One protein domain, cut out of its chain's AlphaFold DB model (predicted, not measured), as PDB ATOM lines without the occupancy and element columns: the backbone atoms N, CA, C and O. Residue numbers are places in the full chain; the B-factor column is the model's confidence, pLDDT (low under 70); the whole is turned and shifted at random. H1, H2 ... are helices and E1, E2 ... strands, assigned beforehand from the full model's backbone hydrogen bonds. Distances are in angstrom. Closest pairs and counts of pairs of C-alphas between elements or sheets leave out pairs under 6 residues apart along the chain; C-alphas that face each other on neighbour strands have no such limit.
ATOM      1  N   LYS A  10     247.739 142.714 310.210       91.88
ATOM      2  CA  LYS A  10     247.733 144.165 310.024       91.88
ATOM      3  C   LYS A  10     246.452 144.570 309.291       91.88
ATOM      4  O   LYS A  10     246.128 143.997 308.250       91.88
ATOM      5  N   CYS A  11     245.685 145.474 309.881       91.25
ATOM      6  CA  CYS A  11     244.340 145.824 309.436       91.25
ATOM      7  C   CYS A  11     243.919 147.201 309.960       91.25
ATOM      8  O   CYS A  11     244.603 147.811 310.778       91.25
ATOM      9  N   PHE A  12     242.769 147.664 309.490       91.31
ATOM     10  CA  PHE A  12     242.065 148.835 309.976       91.31
ATOM     11  C   PHE A  12     240.981 148.383 310.948       91.31
ATOM     12  O   PHE A  12     240.147 147.542 310.602       91.31
ATOM     13  N   LEU A  13     241.000 148.930 312.160       91.44
ATOM     14  CA  LEU A  13     239.907 148.824 313.109       91.44
ATOM     15  C   LEU A  13     238.999 150.037 312.945       91.44
ATOM     16  O   LEU A  13     239.393 151.174 313.213       91.44
ATOM     17  N   ASN A  14     237.771 149.763 312.538       89.38
ATOM     18  CA  ASN A  14     236.747 150.756 312.290       89.38
ATOM     19  C   ASN A  14     235.677 150.664 313.375       89.38
ATOM     20  O   ASN A  14     235.301 149.565 313.778       89.38
ATOM     21  N   ALA A  15     235.168 151.802 313.839       89.06
ATOM     22  CA  ALA A  15     233.922 151.845 314.596       89.06
ATOM     23  C   ALA A  15     232.888 152.631 313.803       89.06
ATOM     24  O   ALA A  15     233.147 153.777 313.433       89.06
ATOM     25  N   ASP A  16     231.720 152.044 313.557       86.31
ATOM     26  CA  ASP A  16     230.603 152.756 312.935       86.31
ATOM     27  C   ASP A  16     229.993 153.801 313.897       86.31
ATOM     28  O   ASP A  16     230.362 153.902 315.072       86.31
ATOM     29  N   LEU A  17     229.032 154.595 313.415       85.00
ATOM     30  CA  LEU A  17     228.320 155.576 314.252       85.00
ATOM     31  C   LEU A  17     227.521 154.958 315.416       85.00
ATOM     32  O   LEU A  17     227.158 155.674 316.348       85.00
ATOM     33  N   ASN A  18     227.240 153.654 315.378       86.88
ATOM     34  CA  ASN A  18     226.592 152.918 316.466       86.88
ATOM     35  C   ASN A  18     227.614 152.329 317.456       86.88
ATOM     36  O   ASN A  18     227.227 151.710 318.449       86.88
ATOM     37  N   GLY A  19     228.912 152.517 317.198       85.88
ATOM     38  CA  GLY A  19     230.009 151.956 317.972       85.88
ATOM     39  C   GLY A  19     230.267 150.477 317.695       85.88
ATOM     40  O   GLY A  19     231.001 149.856 318.459       85.88
ATOM     41  N   GLN A  20     229.680 149.886 316.656       89.44
ATOM     42  CA  GLN A  20     229.994 148.525 316.242       89.44
ATOM     43  C   GLN A  20     231.380 148.498 315.591       89.44
ATOM     44  O   GLN A  20     231.687 149.314 314.723       89.44
ATOM     45  N   LEU A  21     232.218 147.565 316.037       89.06
ATOM     46  CA  LEU A  21     233.567 147.395 315.515       89.06
ATOM     47  C   LEU A  21     233.559 146.555 314.243       89.06
ATOM     48  O   LEU A  21     232.872 145.536 314.173       89.06
ATOM     49  N   GLU A  22     234.384 146.949 313.280       87.88
ATOM     50  CA  GLU A  22     234.656 146.236 312.036       87.88
ATOM     51  C   GLU A  22     236.167 146.184 311.786       87.88
ATOM     52  O   GLU A  22     236.913 147.072 312.198       87.88
ATOM     53  N   LEU A  23     236.629 145.094 311.172       88.25
ATOM     54  CA  LEU A  23     238.036 144.884 310.841       88.25
ATOM     55  C   LEU A  23     238.177 144.747 309.336       88.25
ATOM     56  O   LEU A  23     237.659 143.788 308.758       88.25
ATOM     57  N   ASP A  24     238.955 145.638 308.738       86.19
ATOM     58  CA  ASP A  24     239.213 145.640 307.306       86.19
ATOM     59  C   ASP A  24     240.696 145.447 307.012       86.19
ATOM     60  O   ASP A  24     241.570 146.105 307.561       86.19
ATOM     61  N   THR A  25     241.019 144.531 306.103       81.62
ATOM     62  CA  THR A  25     242.417 144.285 305.676       81.62
ATOM     63  C   THR A  25     242.904 145.272 304.617       81.62
ATOM     64  O   THR A  25     244.021 145.161 304.115       81.62
ATOM     65  N   LYS A  26     242.051 146.221 304.239       78.50
ATOM     66  CA  LYS A  26     242.335 147.283 303.284       78.50
ATOM     67  C   LYS A  26     241.828 148.579 303.879       78.50
ATOM     68  O   LYS A  26     240.835 148.561 304.599       78.50
ATOM     69  N   GLU A  27     242.492 149.672 303.534       72.81
ATOM     70  CA  GLU A  27     242.028 150.999 303.912       72.81
ATOM     71  C   GLU A  27     240.574 151.167 303.447       72.81
ATOM     72  O   GLU A  27     240.284 150.901 302.266       72.81
ATOM     73  N   PRO A  28     239.649 151.529 304.356       66.25
ATOM     74  CA  PRO A  28     238.255 151.691 303.996       66.25
ATOM     75  C   PRO A  28     238.144 152.750 302.898       66.25
ATOM     76  O   PRO A  28     238.516 153.908 303.072       66.25
ATOM     77  N   GLN A  29     237.647 152.335 301.733       59.91
ATOM     78  CA  GLN A  29     237.366 153.252 300.638       59.91
ATOM     79  C   GLN A  29     236.128 154.055 301.031       59.91
ATOM     80  O   GLN A  29     235.010 153.548 300.949       59.91
ATOM     81  N   VAL A  30     236.315 155.303 301.457       56.38
ATOM     82  CA  VAL A  30     235.213 156.263 301.562       56.38
ATOM     83  C   VAL A  30     234.845 156.643 300.128       56.38
ATOM     84  O   VAL A  30     235.378 157.597 299.570       56.38
ATOM     85  N   ALA A  31     234.043 155.818 299.453       49.25
ATOM     86  CA  ALA A  31     233.610 156.131 298.099       49.25
ATOM     87  C   ALA A  31     232.757 157.408 298.151       49.25
ATOM     88  O   ALA A  31     231.779 157.455 298.890       49.25
ATOM     89  N   ASP A  32     233.092 158.410 297.329       49.53
ATOM     90  CA  ASP A  32     232.431 159.731 297.239       49.53
ATOM     91  C   ASP A  32     230.898 159.690 296.996       49.53
ATOM     92  O   ASP A  32     230.241 160.729 296.932       49.53
ATOM     93  N   ILE A  33     230.317 158.501 296.824       48.09
ATOM     94  CA  ILE A  33     228.916 158.255 296.461       48.09
ATOM     95  C   ILE A  33     228.186 157.262 297.377       48.09
ATOM     96  O   ILE A  33     226.957 157.236 297.323       48.09
ATOM     97  N   ASP A  34     228.880 156.530 298.254       49.56
ATOM     98  CA  ASP A  34     228.247 155.605 299.201       49.56
ATOM     99  C   ASP A  34     228.341 156.184 300.618       49.56
ATOM    100  O   ASP A  34     229.284 155.950 301.369       49.56
ATOM    101  N   PHE A  35     227.306 156.931 301.001       51.81
ATOM    102  CA  PHE A  35     227.055 157.376 302.379       51.81
ATOM    103  C   PHE A  35     226.741 156.213 303.350       51.81
ATOM    104  O   PHE A  35     226.287 156.455 304.469       51.81
ATOM    105  N   ASP A  36     226.940 154.960 302.938       54.00
ATOM    106  CA  ASP A  36     226.377 153.790 303.611       54.00
ATOM    107  C   ASP A  36     227.167 153.350 304.848       54.00
ATOM    108  O   ASP A  36     226.596 152.690 305.716       54.00
ATOM    109  N   ILE A  37     228.437 153.751 304.999       59.12
ATOM    110  CA  ILE A  37     229.201 153.476 306.224       59.12
ATOM    111  C   ILE A  37     229.966 154.722 306.672       59.12
ATOM    112  O   ILE A  37     231.084 155.003 306.248       59.12
ATOM    113  N   LEU A  38     229.333 155.493 307.557       68.19
ATOM    114  CA  LEU A  38     229.998 156.547 308.316       68.19
ATOM    115  C   LEU A  38     230.705 155.907 309.517       68.19
ATOM    116  O   LEU A  38     230.060 155.319 310.388       68.19
ATOM    117  N   TYR A  39     232.027 156.049 309.573       73.81
ATOM    118  CA  TYR A  39     232.821 155.629 310.721       73.81
ATOM    119  C   TYR A  39     233.012 156.783 311.703       73.81
ATOM    120  O   TYR A  39     233.279 157.921 311.317       73.81
ATOM    121  N   MET A  40     232.899 156.476 312.991       82.06
ATOM    122  CA  MET A  40     233.280 157.370 314.077       82.06
ATOM    123  C   MET A  40     234.808 157.471 314.191       82.06
ATOM    124  O   MET A  40     235.330 158.538 314.508       82.06
ATOM    125  N   PHE A  41     235.520 156.376 313.896       84.69
ATOM    126  CA  PHE A  41     236.964 156.366 313.672       84.69
ATOM    127  C   PHE A  41     237.384 155.187 312.786       84.69
ATOM    128  O   PHE A  41     236.676 154.182 312.689       84.69
ATOM    129  N   SER A  42     238.578 155.309 312.210       88.31
ATOM    130  CA  SER A  42     239.327 154.242 311.550       88.31
ATOM    131  C   SER A  42     240.784 154.359 311.987       88.31
ATOM    132  O   SER A  42     241.356 155.446 311.895       88.31
ATOM    133  N   VAL A  43     241.356 153.278 312.517       90.81
ATOM    134  CA  VAL A  43     242.745 153.234 312.998       90.81
ATOM    135  C   VAL A  43     243.455 152.059 312.341       90.81
ATOM    136  O   VAL A  43     242.945 150.940 312.377       90.81
ATOM    137  N   GLU A  44     244.622 152.296 311.745       94.19
ATOM    138  CA  GLU A  44     245.490 151.222 311.254       94.19
ATOM    139  C   GLU A  44     246.292 150.620 312.411       94.19
ATOM    140  O   GLU A  44     246.788 151.326 313.285       94.19
ATOM    141  N   GLY A  45     246.439 149.300 312.419       94.19
ATOM    142  CA  GLY A  45     247.183 148.624 313.466       94.19
ATOM    143  C   GLY A  45     247.263 147.120 313.274       94.19
ATOM    144  O   GLY A  45     246.969 146.575 312.206       94.19
ATOM    145  N   ILE A  46     247.683 146.427 314.328       94.69
ATOM    146  CA  ILE A  46     247.842 144.973 314.333       94.69
ATOM    147  C   ILE A  46     246.823 144.357 315.284       94.69
ATOM    148  O   ILE A  46     246.834 144.609 316.488       94.69
ATOM    149  N   TYR A  47     245.956 143.506 314.747       93.75
ATOM    150  CA  TYR A  47     244.989 142.742 315.521       93.75
ATOM    151  C   TYR A  47     245.616 141.438 316.015       93.75
ATOM    152  O   TYR A  47     246.075 140.634 315.208       93.75
ATOM    153  N   TYR A  48     245.583 141.197 317.324       94.06
ATOM    154  CA  TYR A  48     246.048 139.982 317.989       94.06
ATOM    155  C   TYR A  48     244.867 139.261 318.659       94.06
ATOM    156  O   TYR A  48     244.400 139.703 319.714       94.06
ATOM    157  N   PRO A  49     244.367 138.142 318.106       92.12
ATOM    158  CA  PRO A  49     243.281 137.399 318.736       92.12
ATOM    159  C   PRO A  49     243.745 136.750 320.049       92.12
ATOM    160  O   PRO A  49     244.806 136.135 320.111       92.12
ATOM    161  N   VAL A  50     242.939 136.857 321.106       90.50
ATOM    162  CA  VAL A  50     243.249 136.306 322.439       90.50
ATOM    163  C   VAL A  50     242.214 135.261 322.860       90.50
ATOM    164  O   VAL A  50     242.588 134.164 323.267       90.50
ATOM    165  N   ASN A  51     240.917 135.571 322.729       83.06
ATOM    166  CA  ASN A  51     239.791 134.710 323.123       83.06
ATOM    167  C   ASN A  51     239.939 134.083 324.526       83.06
ATOM    168  O   ASN A  51     239.735 132.879 324.710       83.06
ATOM    169  N   LYS A  52     240.306 134.895 325.521       82.50
ATOM    170  CA  LYS A  52     240.557 134.460 326.902       82.50
ATOM    171  C   LYS A  52     240.053 135.509 327.886       82.50
ATOM    172  O   LYS A  52     240.136 136.694 327.600       82.50
ATOM    173  N   ASP A  53     239.536 135.081 329.037       82.31
ATOM    174  CA  ASP A  53     239.179 135.968 330.158       82.31
ATOM    175  C   ASP A  53     238.267 137.160 329.767       82.31
ATOM    176  O   ASP A  53     238.425 138.271 330.263       82.31
ATOM    177  N   ASN A  54     237.286 136.929 328.881       85.88
ATOM    178  CA  ASN A  54     236.381 137.949 328.309       85.88
ATOM    179  C   ASN A  54     237.064 139.021 327.440       85.88
ATOM    180  O   ASN A  54     236.487 140.078 327.189       85.88
ATOM    181  N   VAL A  55     238.275 138.746 326.967       90.94
ATOM    182  CA  VAL A  55     238.974 139.528 325.950       90.94
ATOM    183  C   VAL A  55     238.947 138.745 324.643       90.94
ATOM    184  O   VAL A  55     239.431 137.613 324.564       90.94
ATOM    185  N   LEU A  56     238.388 139.356 323.600       91.12
ATOM    186  CA  LEU A  56     238.423 138.816 322.246       91.12
ATOM    187  C   LEU A  56     239.804 139.010 321.626       91.12
ATOM    188  O   LEU A  56     240.367 138.053 321.091       91.12
ATOM    189  N   ALA A  57     240.360 140.217 321.725       93.44
ATOM    190  CA  ALA A  57     241.628 140.564 321.098       93.44
ATOM    191  C   ALA A  57     242.287 141.800 321.708       93.44
ATOM    192  O   ALA A  57     241.631 142.605 322.370       93.44
ATOM    193  N   TYR A  58     243.575 141.957 321.413       95.38
ATOM    194  CA  TYR A  58     244.293 143.224 321.521       95.38
ATOM    195  C   TYR A  58     244.490 143.804 320.127       95.38
ATOM    196  O   TYR A  58     244.800 143.067 319.195       95.38
ATOM    197  N   PHE A  59     244.306 145.110 319.979       95.44
ATOM    198  CA  PHE A  59     244.599 145.823 318.741       95.44
ATOM    199  C   PHE A  59     245.676 146.862 319.016       95.44
ATOM    200  O   PHE A  59     245.477 147.725 319.861       95.44
ATOM    201  N   TYR A  60     246.823 146.735 318.365       96.75
ATOM    202  CA  TYR A  60     247.988 147.585 318.586       96.75
ATOM    203  C   TYR A  60     248.052 148.697 317.547       96.75
ATOM    204  O   TYR A  60     248.114 148.402 316.355       96.75
ATOM    205  N   ASP A  61     248.075 149.937 318.019       95.81
ATOM    206  CA  ASP A  61     248.334 151.128 317.218       95.81
ATOM    207  C   ASP A  61     249.835 151.450 317.287       95.81
ATOM    208  O   ASP A  61     250.384 151.766 318.350       95.81
ATOM    209  N   GLU A  62     250.514 151.319 316.145       93.50
ATOM    210  CA  GLU A  62     251.962 151.517 316.049       93.50
ATOM    211  C   GLU A  62     252.362 152.997 316.164       93.50
ATOM    212  O   GLU A  62     253.458 153.292 316.651       93.50
ATOM    213  N   ASP A  63     251.485 153.916 315.748       92.75
ATOM    214  CA  ASP A  63     251.762 155.354 315.684       92.75
ATOM    215  C   ASP A  63     251.717 155.985 317.076       92.75
ATOM    216  O   ASP A  63     252.585 156.788 317.440       92.75
ATOM    217  N   TYR A  64     250.726 155.590 317.877       94.44
ATOM    218  CA  TYR A  64     250.535 156.103 319.236       94.44
ATOM    219  C   TYR A  64     251.182 155.230 320.316       94.44
ATOM    220  O   TYR A  64     251.240 155.638 321.478       94.44
ATOM    221  N   GLN A  65     251.724 154.067 319.938       95.31
ATOM    222  CA  GLN A  65     252.341 153.102 320.853       95.31
ATOM    223  C   GLN A  65     251.408 152.735 322.012       95.31
ATOM    224  O   GLN A  65     251.788 152.725 323.186       95.31
ATOM    225  N   GLU A  66     250.165 152.423 321.673       96.56
ATOM    226  CA  GLU A  66     249.139 151.980 322.610       96.56
ATOM    227  C   GLU A  66     248.354 150.807 322.031       96.56
ATOM    228  O   GLU A  66     248.444 150.487 320.845       96.56
ATOM    229  N   TYR A  67     247.606 150.113 322.882       97.06
ATOM    230  CA  TYR A  67     246.760 149.017 322.437       97.06
ATOM    231  C   TYR A  67     245.352 149.114 323.009       97.06
ATOM    232  O   TYR A  67     245.138 149.485 324.165       97.06
ATOM    233  N   LEU A  68     244.380 148.742 322.187       95.44
ATOM    234  CA  LEU A  68     242.985 148.633 322.554       95.44
ATOM    235  C   LEU A  68     242.690 147.208 323.018       95.44
ATOM    236  O   LEU A  68     242.919 146.235 322.296       95.44
ATOM    237  N   VAL A  69     242.125 147.082 324.214       95.31
ATOM    238  CA  VAL A  69     241.558 145.820 324.696       95.31
ATOM    239  C   VAL A  69     240.140 145.675 324.159       95.31
ATOM    240  O   VAL A  69     239.252 146.415 324.577       95.31
ATOM    241  N   ILE A  70     239.916 144.697 323.280       92.94
ATOM    242  CA  ILE A  70     238.612 144.415 322.675       92.94
ATOM    243  C   ILE A  70     237.943 143.277 323.444       92.94
ATOM    244  O   ILE A  70     238.387 142.128 323.392       92.94
ATOM    245  N   LYS A  71     236.860 143.583 324.163       90.06
ATOM    246  CA  LYS A  71     236.098 142.596 324.953       90.06
ATOM    247  C   LYS A  71     234.906 142.009 324.206       90.06
ATOM    248  O   LYS A  71     234.519 140.869 324.447       90.06
ATOM    249  N   ASN A  72     234.316 142.785 323.306       84.62
ATOM    250  CA  ASN A  72     233.197 142.388 322.463       84.62
ATOM    251  C   ASN A  72     233.279 143.127 321.111       84.62
ATOM    252  O   ASN A  72     234.264 143.800 320.826       84.62
ATOM    253  N   GLY A  73     232.256 142.993 320.269       83.31
ATOM    254  CA  GLY A  73     232.187 143.692 318.981       83.31
ATOM    255  C   GLY A  73     231.770 145.166 319.057       83.31
ATOM    256  O   GLY A  73     231.364 145.695 318.027       83.31
ATOM    257  N   PHE A  74     231.805 145.811 320.229       86.75
ATOM    258  CA  PHE A  74     231.383 147.201 320.427       86.75
ATOM    259  C   PHE A  74     232.491 148.044 321.070       86.75
ATOM    260  O   PHE A  74     233.115 147.666 322.062       86.75
ATOM    261  N   TYR A  75     232.712 149.240 320.530       85.38
ATOM    262  CA  TYR A  75     233.745 150.165 320.984       85.38
ATOM    263  C   TYR A  75     233.534 150.638 322.427       85.38
ATOM    264  O   TYR A  75     234.503 150.821 323.156       85.38
ATOM    265  N   SER A  76     232.281 150.782 322.873       87.19
ATOM    266  CA  SER A  76     231.939 151.225 324.234       87.19
ATOM    267  C   SER A  76     232.515 150.347 325.346       87.19
ATOM    268  O   SER A  76     232.665 150.807 326.474       87.19
ATOM    269  N   ASP A  77     232.826 149.090 325.037       87.19
ATOM    270  CA  ASP A  77     233.368 148.117 325.985       87.19
ATOM    271  C   ASP A  77     234.887 147.943 325.856       87.19
ATOM    272  O   ASP A  77     235.495 147.135 326.572       87.19
ATOM    273  N   CYS A  78     235.500 148.690 324.940       90.69
ATOM    274  CA  CYS A  78     236.926 148.665 324.688       90.69
ATOM    275  C   CYS A  78     237.663 149.701 325.542       90.69
ATOM    276  O   CYS A  78     237.092 150.684 326.012       90.69
ATOM    277  N   MET A  79     238.953 149.465 325.775       93.00
ATOM    278  CA  MET A  79     239.776 150.344 326.606       93.00
ATOM    279  C   MET A  79     241.186 150.452 326.038       93.00
ATOM    280  O   MET A  79     241.879 149.438 325.938       93.00
ATOM    281  N   TRP A  80     241.587 151.669 325.672       94.19
ATOM    282  CA  TRP A  80     242.961 151.976 325.283       94.19
ATOM    283  C   TRP A  80     243.876 151.920 326.504       94.19
ATOM    284  O   TRP A  80     243.521 152.383 327.594       94.19
ATOM    285  N   LYS A  81     245.045 151.312 326.327       96.94
ATOM    286  CA  LYS A  81     246.068 151.140 327.353       96.94
ATOM    287  C   LYS A  81     247.444 151.421 326.759       96.94
ATOM    288  O   LYS A  81     247.733 151.049 325.626       96.94
ATOM    289  N   GLN A  82     248.323 151.987 327.580       96.94
ATOM    290  CA  GLN A  82     249.754 152.010 327.281       96.94
ATOM    291  C   GLN A  82     250.328 150.593 327.268       96.94
ATOM    292  O   GLN A  82     249.822 149.718 327.974       96.94
ATOM    293  N   LEU A  83     251.408 150.391 326.508       96.94
ATOM    294  CA  LEU A  83     252.089 149.099 326.425       96.94
ATOM    295  C   LEU A  83     252.555 148.639 327.808       96.94
ATOM    296  O   LEU A  83     253.245 149.359 328.531       96.94
ATOM    297  N   ASP A  84     252.189 147.413 328.159       96.69
ATOM    298  CA  ASP A  84     252.543 146.773 329.417       96.69
ATOM    299  C   ASP A  84     253.035 145.337 329.186       96.69
ATOM    300  O   ASP A  84     253.018 144.802 328.075       96.69
ATOM    301  N   GLU A  85     253.513 144.688 330.251       96.12
ATOM    302  CA  GLU A  85     254.020 143.312 330.174       96.12
ATOM    303  C   GLU A  85     252.977 142.315 329.651       96.12
ATOM    304  O   GLU A  85     253.333 141.268 329.109       96.12
ATOM    305  N   GLU A  86     251.692 142.598 329.859       93.19
ATOM    306  CA  GLU A  86     250.607 141.749 329.384       93.19
ATOM    307  C   GLU A  86     250.496 141.813 327.861       93.19
ATOM    308  O   GLU A  86     250.464 140.766 327.208       93.19
ATOM    309  N   PHE A  87     250.528 143.021 327.297       95.44
ATOM    310  CA  PHE A  87     250.586 143.221 325.855       95.44
ATOM    311  C   PHE A  87     251.787 142.507 325.228       95.44
ATOM    312  O   PHE A  87     251.609 141.709 324.306       95.44
ATOM    313  N   PHE A  88     252.994 142.709 325.767       95.25
ATOM    314  CA  PHE A  88     254.206 142.114 325.192       95.25
ATOM    315  C   PHE A  88     254.184 140.581 325.201       95.25
ATOM    316  O   PHE A  88     254.713 139.955 324.284       95.25
ATOM    317  N   LYS A  89     253.539 139.951 326.192       94.19
ATOM    318  CA  LYS A  89     253.341 138.491 326.205       94.19
ATOM    319  C   LYS A  89     252.455 138.029 325.051       94.19
ATOM    320  O   LYS A  89     252.766 137.014 324.430       94.19
ATOM    321  N   VAL A  90     251.367 138.751 324.775       93.00
ATOM    322  CA  VAL A  90     250.453 138.437 323.666       93.00
ATOM    323  C   VAL A  90     251.145 138.651 322.326       93.00
ATOM    324  O   VAL A  90     251.134 137.742 321.498       93.00
ATOM    325  N   GLN A  91     251.794 139.802 322.141       93.00
ATOM    326  CA  GLN A  91     252.554 140.117 320.933       93.00
ATOM    327  C   GLN A  91     253.615 139.044 320.660       93.00
ATOM    328  O   GLN A  91     253.575 138.384 319.627       93.00
ATOM    329  N   HIS A  92     254.490 138.770 321.632       91.38
ATOM    330  CA  HIS A  92     255.552 137.774 321.480       91.38
ATOM    331  C   HIS A  92     255.007 136.376 321.155       91.38
ATOM    332  O   HIS A  92     255.609 135.641 320.367       91.38
ATOM    333  N   ALA A  93     253.884 135.973 321.763       90.31
ATOM    334  CA  ALA A  93     253.264 134.680 321.485       90.31
ATOM    335  C   ALA A  93     252.815 134.558 320.020       90.31
ATOM    336  O   ALA A  93     252.981 133.493 319.425       90.31
ATOM    337  N   TRP A  94     252.287 135.635 319.439       88.88
ATOM    338  CA  TRP A  94     251.860 135.660 318.041       88.88
ATOM    339  C   TRP A  94     253.026 135.800 317.063       88.88
ATOM    340  O   TRP A  94     253.079 135.048 316.089       88.88
ATOM    341  N   ASP A  95     253.992 136.666 317.358       81.00
ATOM    342  CA  ASP A  95     255.174 136.879 316.513       81.00
ATOM    343  C   ASP A  95     256.052 135.620 316.436       81.00
ATOM    344  O   ASP A  95     256.644 135.316 315.403       81.00
ATOM    345  N   SER A  96     256.085 134.816 317.506       81.12
ATOM    346  CA  SER A  96     256.790 133.524 317.510       81.12
ATOM    347  C   SER A  96     256.136 132.472 316.606       81.12
ATOM    348  O   SER A  96     256.808 131.541 316.161       81.12
ATOM    349  N   LEU A  97     254.822 132.570 316.371       76.75
ATOM    350  CA  LEU A  97     254.062 131.628 315.542       76.75
ATOM    351  C   LEU A  97     254.058 132.031 314.065       76.75
ATOM    352  O   LEU A  97     254.008 131.157 313.201       76.75
ATOM    353  N   ASN A  98     254.125 133.332 313.789       63.69
ATOM    354  CA  ASN A  98     254.203 133.903 312.450       63.69
ATOM    355  C   ASN A  98     255.358 134.915 312.413       63.69
ATOM    356  O   ASN A  98     255.103 136.114 312.533       63.69
TER     357      ASN A  98
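Overview. This is residues 10 to 98 of the 100 residues of an uncharacterized protein of Bacillus cereus VD133 (UniProt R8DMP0). One strongly twisted sheet of six strands turns a corner where its long strand E3 bends, with helix H1 packed on one face at one end of the domain and a loop, residues 31 to 36, sticking out at the other. E1 sits beside the first part of E3, residues 39 to 46, with E2 on along the sheet beyond E1, while E4 sits beside the later part of E3, residues 46 to 52, with E5 and then E6 beyond it. There are 89 residues with six named strands, E1 to E6, and then H1; the sheet's order is E2 E1 E3 E4 E5 E6, antiparallel throughout, and the class is mixed, helices and strands, in two layers. The whole is compact, with a radius of gyration of the C-alphas of 13.7 A, yet elongated, spanning 44 by 25 by 21 A.

Along the chain. E1, residues 10 to 16, begins at C-alpha 10 (247.733, 144.165, 310.024) and is 19.4 A long. E2 is residues 21 to 24. E3, residues 39 to 52, is 27.7 A long and bends by 92 degrees at residue 44. E4 is residues 55 to 61, E5 66 to 70 and E6 79 to 82. H1, residues 85 to 95, is 15.1 A long and ends at C-alpha 95 (255.174, 136.879, 316.513).

Arrangement. Edge strand E2 forms a hairpin with E1, N 14 and O 22 being 2.8 A apart. E1 pairs with E3, N 13 to O 43 at 2.8 A. E3 to E6 are a meander, each strand the antiparallel neighbour of the one before: N 48 to O 58, 2.8 A; N 68 to O 59, 2.8 A; N 81 to O 67, 2.8 A. H1 is on the sheet at a height of 9.7 A, across the strands, at 79 degrees to E3 on the local plane. It lies over E3, and only just over E4 and E5, with 3 C-alphas on each. The closest C-alphas of H1 and E3 are those of Gln 91 and Tyr 48, 7.1 A apart. In H1 every O i to N i+4 pair is within hydrogen-bond range.

Size, cuts and confidence. The farthest C-alphas, of Ile 33 and Glu 85, are 44.6 A apart. The printed part has no cut. The link from E2 to E3 is long, 14 residues. Mean pLDDT of the printed part is 85.4; residues 28 to 38 and residue 98 are under 70.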